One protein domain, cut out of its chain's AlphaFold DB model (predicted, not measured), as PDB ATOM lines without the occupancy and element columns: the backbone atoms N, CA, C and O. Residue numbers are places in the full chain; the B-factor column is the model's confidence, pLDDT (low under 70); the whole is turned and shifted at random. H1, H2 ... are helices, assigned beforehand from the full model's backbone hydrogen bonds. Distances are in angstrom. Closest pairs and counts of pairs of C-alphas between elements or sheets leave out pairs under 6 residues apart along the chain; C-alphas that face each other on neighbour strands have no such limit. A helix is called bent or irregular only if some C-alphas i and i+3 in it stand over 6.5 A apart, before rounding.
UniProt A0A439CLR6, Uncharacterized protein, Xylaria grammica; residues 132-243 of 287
ATOM      1  N   SER A 132     -18.402 -42.747  16.040       77.06
ATOM      2  CA  SER A 132     -17.102 -42.546  16.684       77.06
ATOM      3  C   SER A 132     -17.066 -41.237  17.484       77.06
ATOM      4  O   SER A 132     -17.527 -40.216  16.972       77.06
ATOM      5  N   PRO A 133     -16.494 -41.217  18.706       83.12
ATOM      6  CA  PRO A 133     -15.989 -42.358  19.482       83.12
ATOM      7  C   PRO A 133     -17.104 -43.222  20.106       83.12
ATOM      8  O   PRO A 133     -18.085 -42.717  20.633       83.12
ATOM      9  N   ILE A 134     -16.908 -44.543  20.163       84.44
ATOM     10  CA  ILE A 134     -17.883 -45.490  20.752       84.44
ATOM     11  C   ILE A 134     -17.938 -45.468  22.288       84.44
ATOM     12  O   ILE A 134     -18.809 -46.089  22.890       84.44
ATOM     13  N   MET A 135     -16.985 -44.802  22.940       87.81
ATOM     14  CA  MET A 135     -16.958 -44.604  24.385       87.81
ATOM     15  C   MET A 135     -16.334 -43.253  24.704       87.81
ATOM     16  O   MET A 135     -15.227 -42.955  24.256       87.81
ATOM     17  N   VAL A 136     -17.006 -42.479  25.547       88.31
ATOM     18  CA  VAL A 136     -16.495 -41.217  26.076       88.31
ATOM     19  C   VAL A 136     -16.300 -41.340  27.580       88.31
ATOM     20  O   VAL A 136     -17.086 -41.966  28.286       88.31
ATOM     21  N   GLY A 137     -15.223 -40.765  28.093       86.50
ATOM     22  CA  GLY A 137     -14.986 -40.714  29.525       86.50
ATOM     23  C   GLY A 137     -14.088 -39.548  29.888       86.50
ATOM     24  O   GLY A 137     -13.350 -39.044  29.045       86.50
ATOM     25  N   ASN A 138     -14.105 -39.159  31.158       84.00
ATOM     26  CA  ASN A 138     -13.190 -38.146  31.670       84.00
ATOM     27  C   ASN A 138     -12.043 -38.722  32.523       84.00
ATOM     28  O   ASN A 138     -12.073 -39.867  32.992       84.00
ATOM     29  N   SER A 139     -10.976 -37.931  32.656       79.38
ATOM     30  CA  SER A 139      -9.861 -38.148  33.586       79.38
ATOM     31  C   SER A 139      -9.057 -36.855  33.735       79.38
ATOM     32  O   SER A 139      -9.042 -36.026  32.832       79.38
ATOM     33  N   SER A 140      -8.358 -36.696  34.858       75.56
ATOM     34  CA  SER A 140      -7.299 -35.683  34.995       75.56
ATOM     35  C   SER A 140      -5.929 -36.184  34.544       75.56
ATOM     36  O   SER A 140      -5.000 -35.401  34.487       75.56
ATOM     37  N   TYR A 141      -5.789 -37.476  34.246       77.81
ATOM     38  CA  TYR A 141      -4.545 -38.094  33.786       77.81
ATOM     39  C   TYR A 141      -4.864 -38.961  32.568       77.81
ATOM     40  O   TYR A 141      -5.421 -40.056  32.705       77.81
ATOM     41  N   MET A 142      -4.584 -38.443  31.377       75.94
ATOM     42  CA  MET A 142      -4.872 -39.075  30.089       75.94
ATOM     43  C   MET A 142      -3.927 -40.236  29.805       75.94
ATOM     44  O   MET A 142      -4.369 -41.267  29.294       75.94
ATOM     45  N   SER A 143      -2.649 -40.113  30.176       73.94
ATOM     46  CA  SER A 143      -1.658 -41.185  30.016       73.94
ATOM     47  C   SER A 143      -2.103 -42.475  30.707       73.94
ATOM     48  O   SER A 143      -2.162 -43.526  30.068       73.94
ATOM     49  N   GLN A 144      -2.511 -42.390  31.976       74.56
ATOM     50  CA  GLN A 144      -3.034 -43.541  32.714       74.56
ATOM     51  C   GLN A 144      -4.424 -43.960  32.223       74.56
ATOM     52  O   GLN A 144      -4.670 -45.151  32.049       74.56
ATOM     53  N   ARG A 145      -5.330 -43.006  31.955       75.75
ATOM     54  CA  ARG A 145      -6.694 -43.331  31.507       75.75
ATOM     55  C   ARG A 145      -6.698 -44.102  30.191       75.75
ATOM     56  O   ARG A 145      -7.536 -44.973  30.024       75.75
ATOM     57  N   ARG A 146      -5.755 -43.828  29.287       75.31
ATOM     58  CA  ARG A 146      -5.557 -44.639  28.081       75.31
ATOM     59  C   ARG A 146      -5.177 -46.073  28.436       75.31
ATOM     60  O   ARG A 146      -5.816 -46.989  27.937       75.31
ATOM     61  N   LEU A 147      -4.151 -46.260  29.272       75.12
ATOM     62  CA  LEU A 147      -3.664 -47.593  29.655       75.12
ATOM     63  C   LEU A 147      -4.758 -48.439  30.310       75.12
ATOM     64  O   LEU A 147      -4.824 -49.641  30.077       75.12
ATOM     65  N   ASP A 148      -5.637 -47.804  31.082       72.94
ATOM     66  CA  ASP A 148      -6.782 -48.451  31.720       72.94
ATOM     67  C   ASP A 148      -7.749 -49.117  30.716       72.94
ATOM     68  O   ASP A 148      -8.421 -50.081  31.083       72.94
ATOM     69  N   HIS A 149      -7.794 -48.625  29.470       74.31
ATOM     70  CA  HIS A 149      -8.701 -49.078  28.406       74.31
ATOM     71  C   HIS A 149      -8.006 -49.866  27.281       74.31
ATOM     72  O   HIS A 149      -8.682 -50.322  26.360       74.31
ATOM     73  N   LEU A 150      -6.678 -50.045  27.321       69.56
ATOM     74  CA  LEU A 150      -5.961 -50.834  26.310       69.56
ATOM     75  C   LEU A 150      -6.229 -52.340  26.462       69.56
ATOM     76  O   LEU A 150      -6.322 -52.872  27.568       69.56
ATOM     77  N   THR A 151      -6.324 -53.027  25.322       59.91
ATOM     78  CA  THR A 151      -6.631 -54.463  25.186       59.91
ATOM     79  C   THR A 151      -5.412 -55.380  25.305       59.91
ATOM     80  O   THR A 151      -5.569 -56.599  25.357       59.91
ATOM     81  N   ASP A 152      -4.208 -54.815  25.413       56.59
ATOM     82  CA  ASP A 152      -2.907 -55.505  25.408       56.59
ATOM     83  C   ASP A 152      -2.545 -56.213  26.734       56.59
ATOM     84  O   ASP A 152      -1.399 -56.607  26.958       56.59
ATOM     85  N   GLY A 153      -3.513 -56.367  27.643       47.81
ATOM     86  CA  GLY A 153      -3.332 -57.039  28.930       47.81
ATOM     87  C   GLY A 153      -2.623 -56.204  30.005       47.81
ATOM     88  O   GLY A 153      -2.361 -56.724  31.091       47.81
ATOM     89  N   ARG A 154      -2.322 -54.920  29.750       44.31
ATOM     90  CA  ARG A 154      -1.755 -54.003  30.764       44.31
ATOM     91  C   ARG A 154      -2.815 -53.215  31.545       44.31
ATOM     92  O   ARG A 154      -2.515 -52.740  32.643       44.31
ATOM     93  N   GLY A 155      -4.030 -53.093  31.010       47.56
ATOM     94  CA  GLY A 155      -5.186 -52.481  31.674       47.56
ATOM     95  C   GLY A 155      -5.907 -53.465  32.602       47.56
ATOM     96  O   GLY A 155      -5.940 -54.666  32.345       47.56
ATOM     97  N   SER A 156      -6.500 -52.993  33.706       47.41
ATOM     98  CA  SER A 156      -7.182 -53.887  34.658       47.41
ATOM     99  C   SER A 156      -8.574 -54.340  34.211       47.41
ATOM    100  O   SER A 156      -9.202 -55.100  34.950       47.41
ATOM    101  N   GLY A 157      -9.103 -53.827  33.090       52.50
ATOM    102  CA  GLY A 157     -10.476 -54.053  32.600       52.50
ATOM    103  C   GLY A 157     -11.587 -53.519  33.525       52.50
ATOM    104  O   GLY A 157     -12.686 -53.197  33.081       52.50
ATOM    105  N   SER A 158     -11.301 -53.349  34.818       51.94
ATOM    106  CA  SER A 158     -12.249 -53.008  35.880       51.94
ATOM    107  C   SER A 158     -12.746 -51.562  35.857       51.94
ATOM    108  O   SER A 158     -13.753 -51.256  36.493       51.94
ATOM    109  N   SER A 159     -12.062 -50.672  35.136       57.22
ATOM    110  CA  SER A 159     -12.420 -49.258  34.959       57.22
ATOM    111  C   SER A 159     -13.156 -48.973  33.640       57.22
ATOM    112  O   SER A 159     -13.430 -47.804  33.338       57.22
ATOM    113  N   THR A 160     -13.489 -50.026  32.883       67.81
ATOM    114  CA  THR A 160     -14.126 -49.948  31.563       67.81
ATOM    115  C   THR A 160     -15.563 -50.473  31.599       67.81
ATOM    116  O   THR A 160     -15.960 -51.206  32.508       67.81
ATOM    117  N   SER A 161     -16.381 -50.080  30.618       72.25
ATOM    118  CA  SER A 161     -17.735 -50.620  30.460       72.25
ATOM    119  C   SER A 161     -17.711 -52.141  30.297       72.25
ATOM    120  O   SER A 161     -16.920 -52.681  29.524       72.25
ATOM    121  N   LYS A 162     -18.628 -52.843  30.975       75.62
ATOM    122  CA  LYS A 162     -18.776 -54.302  30.838       75.62
ATOM    123  C   LYS A 162     -19.094 -54.725  29.401       75.62
ATOM    124  O   LYS A 162     -18.715 -55.820  29.009       75.62
ATOM    125  N   VAL A 163     -19.770 -53.867  28.632       79.44
ATOM    126  CA  VAL A 163     -20.112 -54.129  27.224       79.44
ATOM    127  C   VAL A 163     -18.861 -54.092  26.344       79.44
ATOM    128  O   VAL A 163     -18.677 -54.965  25.501       79.44
ATOM    129  N   TYR A 164     -17.953 -53.148  26.598       82.00
ATOM    130  CA  TYR A 164     -16.650 -53.117  25.936       82.00
ATOM    131  C   TYR A 164     -15.826 -54.361  26.273       82.00
ATOM    132  O   TYR A 164     -15.339 -55.026  25.366       82.00
ATOM    133  N   GLY A 165     -15.729 -54.711  27.563       77.75
ATOM    134  CA  GLY A 165     -15.021 -55.918  27.998       77.75
ATOM    135  C   GLY A 165     -15.559 -57.171  27.304       77.75
ATOM    136  O   GLY A 165     -14.790 -57.902  26.692       77.75
ATOM    137  N   LEU A 166     -16.885 -57.348  27.296       78.81
ATOM    138  CA  LEU A 166     -17.547 -58.442  26.584       78.81
ATOM    139  C   LEU A 166     -17.219 -58.443  25.084       78.81
ATOM    140  O   LEU A 166     -16.892 -59.493  24.544       78.81
ATOM    141  N   THR A 167     -17.263 -57.283  24.422       83.38
ATOM    142  CA  THR A 167     -16.934 -57.176  22.991       83.38
ATOM    143  C   THR A 167     -15.504 -57.633  22.719       83.38
ATOM    144  O   THR A 167     -15.276 -58.442  21.826       83.38
ATOM    145  N   MET A 168     -14.540 -57.170  23.518       82.06
ATOM    146  CA  MET A 168     -13.136 -57.563  23.373       82.06
ATOM    147  C   MET A 168     -12.934 -59.061  23.617       82.06
ATOM    148  O   MET A 168     -12.179 -59.708  22.892       82.06
ATOM    149  N   SER A 169     -13.640 -59.632  24.595       77.31
ATOM    150  CA  SER A 169     -13.645 -61.075  24.833       77.31
ATOM    151  C   SER A 169     -14.215 -61.857  23.644       77.31
ATOM    152  O   SER A 169     -13.627 -62.863  23.250       77.31
ATOM    153  N   CYS A 170     -15.305 -61.386  23.029       81.25
ATOM    154  CA  CYS A 170     -15.878 -61.992  21.826       81.25
ATOM    155  C   CYS A 170     -14.909 -61.941  20.636       81.25
ATOM    156  O   CYS A 170     -14.692 -62.966  19.997       81.25
ATOM    157  N   LEU A 171     -14.280 -60.792  20.368       82.44
ATOM    158  CA  LEU A 171     -13.291 -60.655  19.289       82.44
ATOM    159  C   LEU A 171     -12.105 -61.605  19.495       82.44
ATOM    160  O   LEU A 171     -11.736 -62.340  18.581       82.44
ATOM    161  N   ARG A 172     -11.582 -61.681  20.726       79.56
ATOM    162  CA  ARG A 172     -10.509 -62.617  21.087       79.56
ATOM    163  C   ARG A 172     -10.927 -64.075  20.886       79.56
ATOM    164  O   ARG A 172     -10.143 -64.855  20.356       79.56
ATOM    165  N   TYR A 173     -12.148 -64.439  21.282       78.56
ATOM    166  CA  TYR A 173     -12.690 -65.786  21.071       78.56
ATOM    167  C   TYR A 173     -12.798 -66.141  19.581       78.56
ATOM    168  O   TYR A 173     -12.531 -67.277  19.197       78.56
ATOM    169  N   LEU A 174     -13.135 -65.163  18.735       82.88
ATOM    170  CA  LEU A 174     -13.194 -65.312  17.279       82.88
ATOM    171  C   LEU A 174     -11.813 -65.279  16.600       82.88
ATOM    172  O   LEU A 174     -11.732 -65.469  15.390       82.88
ATOM    173  N   GLY A 175     -10.731 -65.044  17.350       80.88
ATOM    174  CA  GLY A 175      -9.384 -64.894  16.794       80.88
ATOM    175  C   GLY A 175      -9.174 -63.586  16.024       80.88
ATOM    176  O   GLY A 175      -8.252 -63.504  15.216       80.88
ATOM    177  N   ILE A 176     -10.017 -62.577  16.256       80.81
ATOM    178  CA  ILE A 176      -9.900 -61.248  15.653       80.81
ATOM    179  C   ILE A 176      -9.038 -60.379  16.570       80.81
ATOM    180  O   ILE A 176      -9.370 -60.165  17.740       80.81
ATOM    181  N   GLU A 177      -7.931 -59.864  16.039       78.00
ATOM    182  CA  GLU A 177      -7.102 -58.899  16.758       78.00
ATOM    183  C   GLU A 177      -7.792 -57.531  16.793       78.00
ATOM    184  O   GLU A 177      -8.186 -56.988  15.763       78.00
ATOM    185  N   ALA A 178      -7.944 -56.978  17.997       77.00
ATOM    186  CA  ALA A 178      -8.579 -55.687  18.223       77.00
ATOM    187  C   ALA A 178      -7.541 -54.654  18.673       77.00
ATOM    188  O   ALA A 178      -6.918 -54.805  19.730       77.00
ATOM    189  N   GLU A 179      -7.403 -53.577  17.902       76.12
ATOM    190  CA  GLU A 179      -6.620 -52.408  18.289       76.12
ATOM    191  C   GLU A 179      -7.528 -51.348  18.925       76.12
ATOM    192  O   GLU A 179      -8.514 -50.912  18.334       76.12
ATOM    193  N   THR A 180      -7.175 -50.891  20.129       74.88
ATOM    194  CA  THR A 180      -7.904 -49.811  20.806       74.88
ATOM    195  C   THR A 180      -7.125 -48.506  20.743       74.88
ATOM    196  O   THR A 180      -6.026 -48.385  21.292       74.88
ATOM    197  N   THR A 181      -7.758 -47.477  20.180       73.81
ATOM    198  CA  THR A 181      -7.236 -46.109  20.189       73.81
ATOM    199  C   THR A 181      -8.070 -45.216  21.105       73.81
ATOM    200  O   THR A 181      -9.277 -45.090  20.943       73.81
ATOM    201  N   ALA A 182      -7.405 -44.547  22.050       75.94
ATOM    202  CA  ALA A 182      -7.983 -43.455  22.830       75.94
ATOM    203  C   ALA A 182      -7.508 -42.111  22.260       75.94
ATOM    204  O   ALA A 182      -6.308 -41.935  22.017       75.94
ATOM    205  N   VAL A 183      -8.441 -41.178  22.066       74.50
ATOM    206  CA  VAL A 183      -8.177 -39.826  21.550       74.50
ATOM    207  C   VAL A 183      -8.776 -38.801  22.518       74.50
ATOM    208  O   VAL A 183      -9.918 -38.979  22.944       74.50
ATOM    209  N   PRO A 184      -8.047 -37.734  22.891       75.62
ATOM    210  CA  PRO A 184      -8.635 -36.635  23.644       75.62
ATOM    211  C   PRO A 184      -9.627 -35.883  22.757       75.62
ATOM    212  O   PRO A 184      -9.245 -35.362  21.712       75.62
ATOM    213  N   LEU A 185     -10.887 -35.829  23.184       76.69
ATOM    214  CA  LEU A 185     -11.939 -35.108  22.465       76.69
ATOM    215  C   LEU A 185     -11.992 -33.630  22.875       76.69
ATOM    216  O   LEU A 185     -12.060 -32.746  22.030       76.69
ATOM    217  N   PHE A 186     -11.903 -33.366  24.182       79.25
ATOM    218  CA  PHE A 186     -11.923 -32.021  24.752       79.25
ATOM    219  C   PHE A 186     -10.824 -31.843  25.790       79.25
ATOM    220  O   PHE A 186     -10.475 -32.774  26.518       79.25
ATOM    221  N   VAL A 187     -10.329 -30.611  25.895       75.56
ATOM    222  CA  VAL A 187      -9.464 -30.169  26.987       75.56
ATOM    223  C   VAL A 187     -10.273 -29.232  27.868       75.56
ATOM    224  O   VAL A 187     -10.764 -28.203  27.409       75.56
ATOM    225  N   ALA A 188     -10.391 -29.582  29.142       72.62
ATOM    226  CA  ALA A 188     -10.910 -28.678  30.150       72.62
ATOM    227  C   ALA A 188      -9.764 -27.856  30.738       72.62
ATOM    228  O   ALA A 188      -8.737 -28.398  31.149       72.62
ATOM    229  N   TRP A 189      -9.948 -26.542  30.785       70.19
ATOM    230  CA  TRP A 189      -8.967 -25.609  31.341       70.19
ATOM    231  C   TRP A 189      -9.179 -25.371  32.835       70.19
ATOM    232  O   TRP A 189      -8.266 -24.907  33.517       70.19
ATOM    233  N   GLN A 190     -10.376 -25.685  33.330       69.75
ATOM    234  CA  GLN A 190     -10.778 -25.594  34.729       69.75
ATOM    235  C   GLN A 190     -11.454 -26.901  35.158       69.75
ATOM    236  O   GLN A 190     -12.029 -27.611  34.332       69.75
ATOM    237  N   ASP A 191     -11.371 -27.239  36.445       73.06
ATOM    238  CA  ASP A 191     -11.872 -28.523  36.953       73.06
ATOM    239  C   ASP A 191     -13.387 -28.695  36.791       73.06
ATOM    240  O   ASP A 191     -13.862 -29.801  36.528       73.06
ATOM    241  N   ASP A 192     -14.137 -27.602  36.910       77.62
ATOM    242  CA  ASP A 192     -15.591 -27.552  36.751       77.62
ATOM    243  C   ASP A 192     -16.053 -27.768  35.300       77.62
ATOM    244  O   ASP A 192     -17.214 -28.090  35.066       77.62
ATOM    245  N   GLN A 193     -15.148 -27.659  34.324       80.31
ATOM    246  CA  GLN A 193     -15.436 -27.902  32.908       80.31
ATOM    247  C   GLN A 193     -15.353 -29.384  32.530       80.31
ATOM    248  O   GLN A 193     -15.781 -29.761  31.441       80.31
ATOM    249  N   ILE A 194     -14.809 -30.240  33.398       78.75
ATOM    250  CA  ILE A 194     -14.468 -31.617  33.020       78.75
ATOM    251  C   ILE A 194     -15.712 -32.494  32.884       78.75
ATOM    252  O   ILE A 194     -15.836 -33.236  31.909       78.75
ATOM    253  N   ASP A 195     -16.646 -32.376  33.821       82.19
ATOM    254  CA  ASP A 195     -17.918 -33.093  33.753       82.19
ATOM    255  C   ASP A 195     -18.783 -32.596  32.568       82.19
ATOM    256  O   ASP A 195     -19.212 -33.430  31.769       82.19
ATOM    257  N   PRO A 196     -18.961 -31.275  32.340       81.81
ATOM    258  CA  PRO A 196     -19.612 -30.761  31.131       81.81
ATOM    259  C   PRO A 196     -18.964 -31.211  29.815       81.81
ATOM    260  O   PRO A 196     -19.678 -31.510  28.859       81.81
ATOM    261  N   ALA A 197     -17.632 -31.291  29.750       85.00
ATOM    262  CA  ALA A 197     -16.925 -31.761  28.560       85.00
ATOM    263  C   ALA A 197     -17.200 -33.248  28.276       85.00
ATOM    264  O   ALA A 197     -17.400 -33.632  27.124       85.00
ATOM    265  N   GLU A 198     -17.264 -34.087  29.315       87.75
ATOM    266  CA  GLU A 198     -17.664 -35.491  29.174       87.75
ATOM    267  C   GLU A 198     -19.099 -35.618  28.658       87.75
ATOM    268  O   GLU A 198     -19.359 -36.407  27.748       87.75
ATOM    269  N   VAL A 199     -20.022 -34.824  29.213       83.88
ATOM    270  CA  VAL A 199     -21.428 -34.798  28.794       83.88
ATOM    271  C   VAL A 199     -21.534 -34.406  27.323       83.88
ATOM    272  O   VAL A 199     -22.142 -35.139  26.546       83.88
ATOM    273  N   LEU A 200     -20.894 -33.302  26.927       83.62
ATOM    274  CA  LEU A 200     -20.886 -32.834  25.542       83.62
ATOM    275  C   LEU A 200     -20.347 -33.910  24.594       83.62
ATOM    276  O   LEU A 200     -20.965 -34.195  23.573       83.62
ATOM    277  N   GLY A 201     -19.227 -34.539  24.949       86.50
ATOM    278  CA  GLY A 201     -18.611 -35.568  24.113       86.50
ATOM    279  C   GLY A 201     -19.482 -36.794  23.968       86.50
ATOM    280  O   GLY A 201     -19.631 -37.319  22.872       86.50
ATOM    281  N   THR A 202     -20.101 -37.208  25.069       85.88
ATOM    282  CA  THR A 202     -20.998 -38.360  25.084       85.88
ATOM    283  C   THR A 202     -22.197 -38.134  24.169       85.88
ATOM    284  O   THR A 202     -22.563 -39.053  23.443       85.88
ATOM    285  N   VAL A 203     -22.772 -36.924  24.191       82.31
ATOM    286  CA  VAL A 203     -23.917 -36.533  23.354       82.31
ATOM    287  C   VAL A 203     -23.527 -36.444  21.882       82.31
ATOM    288  O   VAL A 203     -24.208 -37.027  21.050       82.31
ATOM    289  N   LEU A 204     -22.432 -35.752  21.552       82.44
ATOM    290  CA  LEU A 204     -21.993 -35.597  20.158       82.44
ATOM    291  C   LEU A 204     -21.628 -36.932  19.510       82.44
ATOM    292  O   LEU A 204     -21.867 -37.124  18.324       82.44
ATOM    293  N   ALA A 205     -21.055 -37.844  20.291       83.88
ATOM    294  CA  ALA A 205     -20.701 -39.174  19.825       83.88
ATOM    295  C   ALA A 205     -21.879 -40.162  19.839       83.88
ATOM    296  O   ALA A 205     -21.700 -41.308  19.440       83.88
ATOM    297  N   ASP A 206     -23.030 -39.775  20.400       81.44
ATOM    298  CA  ASP A 206     -24.156 -40.653  20.756       81.44
ATOM    299  C   ASP A 206     -23.738 -41.928  21.524       81.44
ATOM    300  O   ASP A 206     -24.353 -42.987  21.456       81.44
ATOM    301  N   SER A 207     -22.627 -41.851  22.261       86.81
ATOM    302  CA  SER A 207     -21.885 -43.022  22.777       86.81
ATOM    303  C   SER A 207     -22.589 -43.791  23.900       86.81
ATOM    304  O   SER A 207     -22.031 -44.742  24.452       86.81
ATOM    305  N   MET A 208     -23.810 -43.397  24.260       85.38
ATOM    306  CA  MET A 208     -24.643 -44.109  25.223       85.38
ATOM    307  C   MET A 208     -25.112 -45.442  24.645       85.38
ATOM    308  O   MET A 208     -25.330 -45.569  23.448       85.38
ATOM    309  N   LEU A 209     -25.336 -46.435  25.507       82.44
ATOM    310  CA  LEU A 209     -25.779 -47.757  25.056       82.44
ATOM    311  C   LEU A 209     -27.068 -47.743  24.201       82.44
ATOM    312  O   LEU A 209     -27.123 -48.506  23.242       82.44
ATOM    313  N   PRO A 210     -28.090 -46.904  24.482       76.62
ATOM    314  CA  PRO A 210     -29.245 -46.774  23.590       76.62
ATOM    315  C   PRO A 210     -28.913 -46.189  22.210       76.62
ATOM    316  O   PRO A 210     -29.593 -46.532  21.256       76.62
ATOM    317  N   GLY A 211     -27.871 -45.359  22.104       76.25
ATOM    318  CA  GLY A 211     -27.291 -44.880  20.841       76.25
ATOM    319  C   GLY A 211     -26.226 -45.836  20.299       76.25
ATOM    320  O   GLY A 211     -25.278 -45.425  19.645       76.25
ATOM    321  N   HIS A 212     -26.331 -47.116  20.665       83.94
ATOM    322  CA  HIS A 212     -25.438 -48.216  20.313       83.94
ATOM    323  C   HIS A 212     -23.979 -48.121  20.815       83.94
ATOM    324  O   HIS A 212     -23.204 -49.055  20.613       83.94
ATOM    325  N   GLY A 213     -23.583 -47.081  21.552       85.94
ATOM    326  CA  GLY A 213     -22.229 -46.957  22.109       85.94
ATOM    327  C   GLY A 213     -21.975 -47.786  23.383       85.94
ATOM    328  O   GLY A 213     -22.746 -48.659  23.770       85.94
ATOM    329  N   TYR A 214     -20.861 -47.537  24.078       86.12
ATOM    330  CA  TYR A 214     -20.447 -48.296  25.270       86.12
ATOM    331  C   TYR A 214     -20.641 -47.573  26.605       86.12
ATOM    332  O   TYR A 214     -20.401 -48.182  27.661       86.12
ATOM    333  N   ASN A 215     -21.102 -46.323  26.613       85.38
ATOM    334  CA  ASN A 215     -21.438 -45.606  27.839       85.38
ATOM    335  C   ASN A 215     -22.726 -46.172  28.455       85.38
ATOM    336  O   ASN A 215     -23.836 -45.971  27.970       85.38
ATOM    337  N   VAL A 216     -22.577 -46.895  29.567       77.00
ATOM    338  CA  VAL A 216     -23.709 -47.495  30.308       77.00
ATOM    339  C   VAL A 216     -24.261 -46.543  31.368       77.00
ATOM    340  O   VAL A 216     -25.412 -46.657  31.781       77.00
ATOM    341  N   LYS A 217     -23.426 -45.622  31.853       76.00
ATOM    342  CA  LYS A 217     -23.798 -44.657  32.885       76.00
ATOM    343  C   LYS A 217     -23.883 -43.268  32.267       76.00
ATOM    344  O   LYS A 217     -23.026 -42.957  31.439       76.00
ATOM    345  N   PRO A 218     -24.854 -42.445  32.698       71.69
ATOM    346  CA  PRO A 218     -24.850 -41.033  32.369       71.69
ATOM    347  C   PRO A 218     -23.492 -40.407  32.735       71.69
ATOM    348  O   PRO A 218     -22.980 -40.697  33.824       71.69
ATOM    349  N   PRO A 219     -22.899 -39.609  31.834       78.69
ATOM    350  CA  PRO A 219     -21.660 -38.883  32.094       78.69
ATOM    351  C   PRO A 219     -21.880 -37.761  33.117       78.69
ATOM    352  O   PRO A 219     -23.017 -37.410  33.442       78.69
ATOM    353  N   GLY A 220     -20.788 -37.166  33.594       68.56
ATOM    354  CA  GLY A 220     -20.833 -35.971  34.435       68.56
ATOM    355  C   GLY A 220     -20.707 -36.251  35.929       68.56
ATOM    356  O   GLY A 220     -21.291 -35.545  36.752       68.56
ATOM    357  N   THR A 221     -19.988 -37.306  36.315       64.62
ATOM    358  CA  THR A 221     -19.599 -37.487  37.718       64.62
ATOM    359  C   THR A 221     -18.223 -38.125  37.828       64.62
ATOM    360  O   THR A 221     -18.040 -39.319  37.572       64.62
ATOM    361  N   ARG A 222     -17.255 -37.347  38.311       64.50
ATOM    362  CA  ARG A 222     -15.966 -37.868  38.778       64.50
ATOM    363  C   ARG A 222     -16.138 -38.755  40.014       64.50
ATOM    364  O   ARG A 222     -16.889 -38.443  40.934       64.50
ATOM    365  N   GLY A 223     -15.387 -39.857  40.077       58.97
ATOM    366  CA  GLY A 223     -15.191 -40.590  41.334       58.97
ATOM    367  C   GLY A 223     -14.438 -39.744  42.377       58.97
ATOM    368  O   GLY A 223     -13.851 -38.727  42.031       58.97
ATOM    369  N   ASN A 224     -14.405 -40.197  43.636       48.47
ATOM    370  CA  ASN A 224     -13.857 -39.524  44.837       48.47
ATOM    371  C   ASN A 224     -12.344 -39.136  44.829       48.47
ATOM    372  O   ASN A 224     -11.699 -39.156  45.875       48.47
ATOM    373  N   ARG A 225     -11.719 -38.804  43.692       56.38
ATOM    374  CA  ARG A 225     -10.324 -38.326  43.644       56.38
ATOM    375  C   ARG A 225     -10.262 -36.806  43.618       56.38
ATOM    376  O   ARG A 225     -10.908 -36.179  42.790       56.38
ATOM    377  N   THR A 226      -9.401 -36.245  44.461       56.50
ATOM    378  CA  THR A 226      -8.963 -34.848  44.383       56.50
ATOM    379  C   THR A 226      -7.919 -34.724  43.266       56.50
ATOM    380  O   THR A 226      -6.856 -35.342  43.377       56.50
ATOM    381  N   PRO A 227      -8.193 -34.007  42.167       61.66
ATOM    382  CA  PRO A 227      -7.241 -33.877  41.068       61.66
ATOM    383  C   PRO A 227      -6.071 -32.938  41.397       61.66
ATOM    384  O   PRO A 227      -6.209 -32.044  42.225       61.66
ATOM    385  N   ASN A 228      -4.939 -33.105  40.701       67.69
ATOM    386  CA  ASN A 228      -3.908 -32.067  40.571       67.69
ATOM    387  C   ASN A 228      -4.081 -31.363  39.203       67.69
ATOM    388  O   ASN A 228      -3.766 -31.984  38.182       67.69
ATOM    389  N   PRO A 229      -4.564 -30.107  39.161       62.22
ATOM    390  CA  PRO A 229      -4.904 -29.413  37.915       62.22
ATOM    391  C   PRO A 229      -3.709 -29.157  36.987       62.22
ATOM    392  O   PRO A 229      -3.837 -29.237  35.767       62.22
ATOM    393  N   GLU A 230      -2.534 -28.868  37.547       65.44
ATOM    394  CA  GLU A 230      -1.348 -28.508  36.765       65.44
ATOM    395  C   GLU A 230      -0.737 -29.736  36.084       65.44
ATOM    396  O   GLU A 230      -0.499 -29.732  34.876       65.44
ATOM    397  N   ALA A 231      -0.591 -30.833  36.835       66.50
ATOM    398  CA  ALA A 231      -0.097 -32.097  36.297       66.50
ATOM    399  C   ALA A 231      -1.024 -32.665  35.209       66.50
ATOM    400  O   ALA A 231      -0.549 -33.195  34.206       66.50
ATOM    401  N   GLY A 232      -2.344 -32.534  35.384       68.88
ATOM    402  CA  GLY A 232      -3.303 -33.019  34.395       68.88
ATOM    403  C   GLY A 232      -3.304 -32.221  33.093       68.88
ATOM    404  O   GLY A 232      -3.449 -32.795  32.013       68.88
ATOM    405  N   ARG A 233      -3.088 -30.904  33.172       67.75
ATOM    406  CA  ARG A 233      -3.021 -30.028  31.997       67.75
ATOM    407  C   ARG A 233      -1.814 -30.340  31.115       67.75
ATOM    408  O   ARG A 233      -1.964 -30.409  29.897       67.75
ATOM    409  N   GLU A 234      -0.634 -30.504  31.706       70.00
ATOM    410  CA  GLU A 234       0.578 -30.805  30.934       70.00
ATOM    411  C   GLU A 234       0.521 -32.208  30.310       70.00
ATOM    412  O   GLU A 234       0.835 -32.361  29.130       70.00
ATOM    413  N   ASP A 235      -0.005 -33.202  31.034       70.75
ATOM    414  CA  ASP A 235      -0.245 -34.554  30.503       70.75
ATOM    415  C   ASP A 235      -1.228 -34.543  29.312       70.75
ATOM    416  O   ASP A 235      -0.995 -35.194  28.288       70.75
ATOM    417  N   ALA A 236      -2.303 -33.748  29.393       67.44
ATOM    418  CA  ALA A 236      -3.252 -33.584  28.292       67.44
ATOM    419  C   ALA A 236      -2.612 -32.914  27.063       67.44
ATOM    420  O   ALA A 236      -2.821 -33.371  25.936       67.44
ATOM    421  N   LYS A 237      -1.803 -31.863  27.261       66.50
ATOM    422  CA  LYS A 237      -1.088 -31.184  26.168       66.50
ATOM    423  C   LYS A 237      -0.129 -32.120  25.443       66.50
ATOM    424  O   LYS A 237      -0.142 -32.145  24.213       66.50
ATOM    425  N   GLU A 238       0.671 -32.893  26.176       69.44
ATOM    426  CA  GLU A 238       1.597 -33.858  25.576       69.44
ATOM    427  C   GLU A 238       0.839 -34.860  24.691       69.44
ATOM    428  O   GLU A 238       1.252 -35.173  23.572       69.44
ATOM    429  N   HIS A 239      -0.319 -35.330  25.157       67.31
ATOM    430  CA  HIS A 239      -1.110 -36.298  24.414       67.31
ATOM    431  C   HIS A 239      -1.725 -35.724  23.128       67.31
ATOM    432  O   HIS A 239      -1.649 -36.370  22.081       67.31
ATOM    433  N   VAL A 240      -2.325 -34.532  23.200       63.31
ATOM    434  CA  VAL A 240      -2.979 -33.867  22.056       63.31
ATOM    435  C   VAL A 240      -1.938 -33.404  21.041       63.31
ATOM    436  O   VAL A 240      -2.009 -33.768  19.872       63.31
ATOM    437  N   PHE A 241      -0.967 -32.603  21.480       56.59
ATOM    438  CA  PHE A 241      -0.116 -31.840  20.570       56.59
ATOM    439  C   PHE A 241       1.166 -32.572  20.180       56.59
ATOM    440  O   PHE A 241       1.644 -32.397  19.061       56.59
ATOM    441  N   CYS A 242       1.729 -33.387  21.077       53.19
ATOM    442  CA  CYS A 242       3.023 -34.030  20.832       53.19
ATOM    443  C   CYS A 242       2.881 -35.454  20.287       53.19
ATOM    444  O   CYS A 242       3.726 -35.891  19.510       53.19
ATOM    445  N   ARG A 243       1.835 -36.192  20.680       54.38
ATOM    446  CA  ARG A 243       1.680 -37.615  20.320       54.38
ATOM    447  C   ARG A 243       0.672 -37.894  19.203       54.38
ATOM    448  O   ARG A 243       0.678 -39.000  18.668       54.38
TER     449      ARG A 243
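AT A GLANCE: This is residues 132 to 243 of the 287 residues of an uncharacterized protein of Xylaria grammica (UniProt A0A439CLR6). Four short helices, joined by long links, stand loosely round a rather open middle, with H2 at one end of the long axis and the first residues of H3 and H4 at the other, where these two begin near each other and spread like a V. H1 meets the middle part of H4 with its first end, about perpendicular to it, the first printed residues 132 to 141 run across the open space between the helices, and the link of residues 174 to 190 runs the length of the domain from H2 to H3. The printed part has 112 residues with four named helices, in the order H1, H2, H3, H4, and no named strand; the class is all helix, though under half of the residues, 48 of 112, are in named elements. The whole is compact, with a radius of gyration of the C-alphas of 14.3 A, and spans 43 by 29 by 26 A.

HOW THE PARTS SIT: After residues 132 to 141 comes H1, residues 142 to 149, which touches H4, residues 229 to 242. Their closest C-alphas, those of Met 142 and Ala 236, are 6.0 A apart, and their lines are about perpendicular at 77 degrees. H2, residues 162 to 173, touches no helix and is apart from H1 and H4. H3, residues 191 to 204, is apart from H1 and H2. H3 and H4 are close but not clearly touching, the closest C-alphas being those of Asp 191 and Pro 229, 7.1 A apart. They run the same way at a steep tilt of 41 degrees. H3 is only just irregular: C-alphas 192 and 195 are 6.7 A apart, and its line is a rough one. In H2 and H4 every O i to N i+4 pair is within hydrogen-bond range; in H1 it is 3 of 4 and in H3 8 of 10.

IN THESE COORDINATES: The printed part begins with C-alpha 132 at (-17.102, -42.546, 16.684). H1, Met 142 to His 149, begins with C-alpha 142 at (-4.872, -39.075, 30.089) and is 10.8 A long from first to last C-alpha. H2, Lys 162 to Tyr 173, is 16.3 A long, with C-alpha 173 at (-12.690, -65.786, 21.071). H3, Asp 191 to Leu 204, is 20.8 A long. H4, Pro 229 to Cys 242, is 19.4 A long and ends with C-alpha 242 at (3.023, -34.030, 20.832).

THE WHOLE: The two C-alphas farthest apart, those of Leu 174 and Gln 190, are 43.4 A apart. The printed part has no cut. The three links are long, with 12, 17 and 24 residues in turn. The mean pLDDT of the printed part is 73.5; 34 residues are under 70, namely residues 150 to 160, 190, 220 to 233 and 236 to 243.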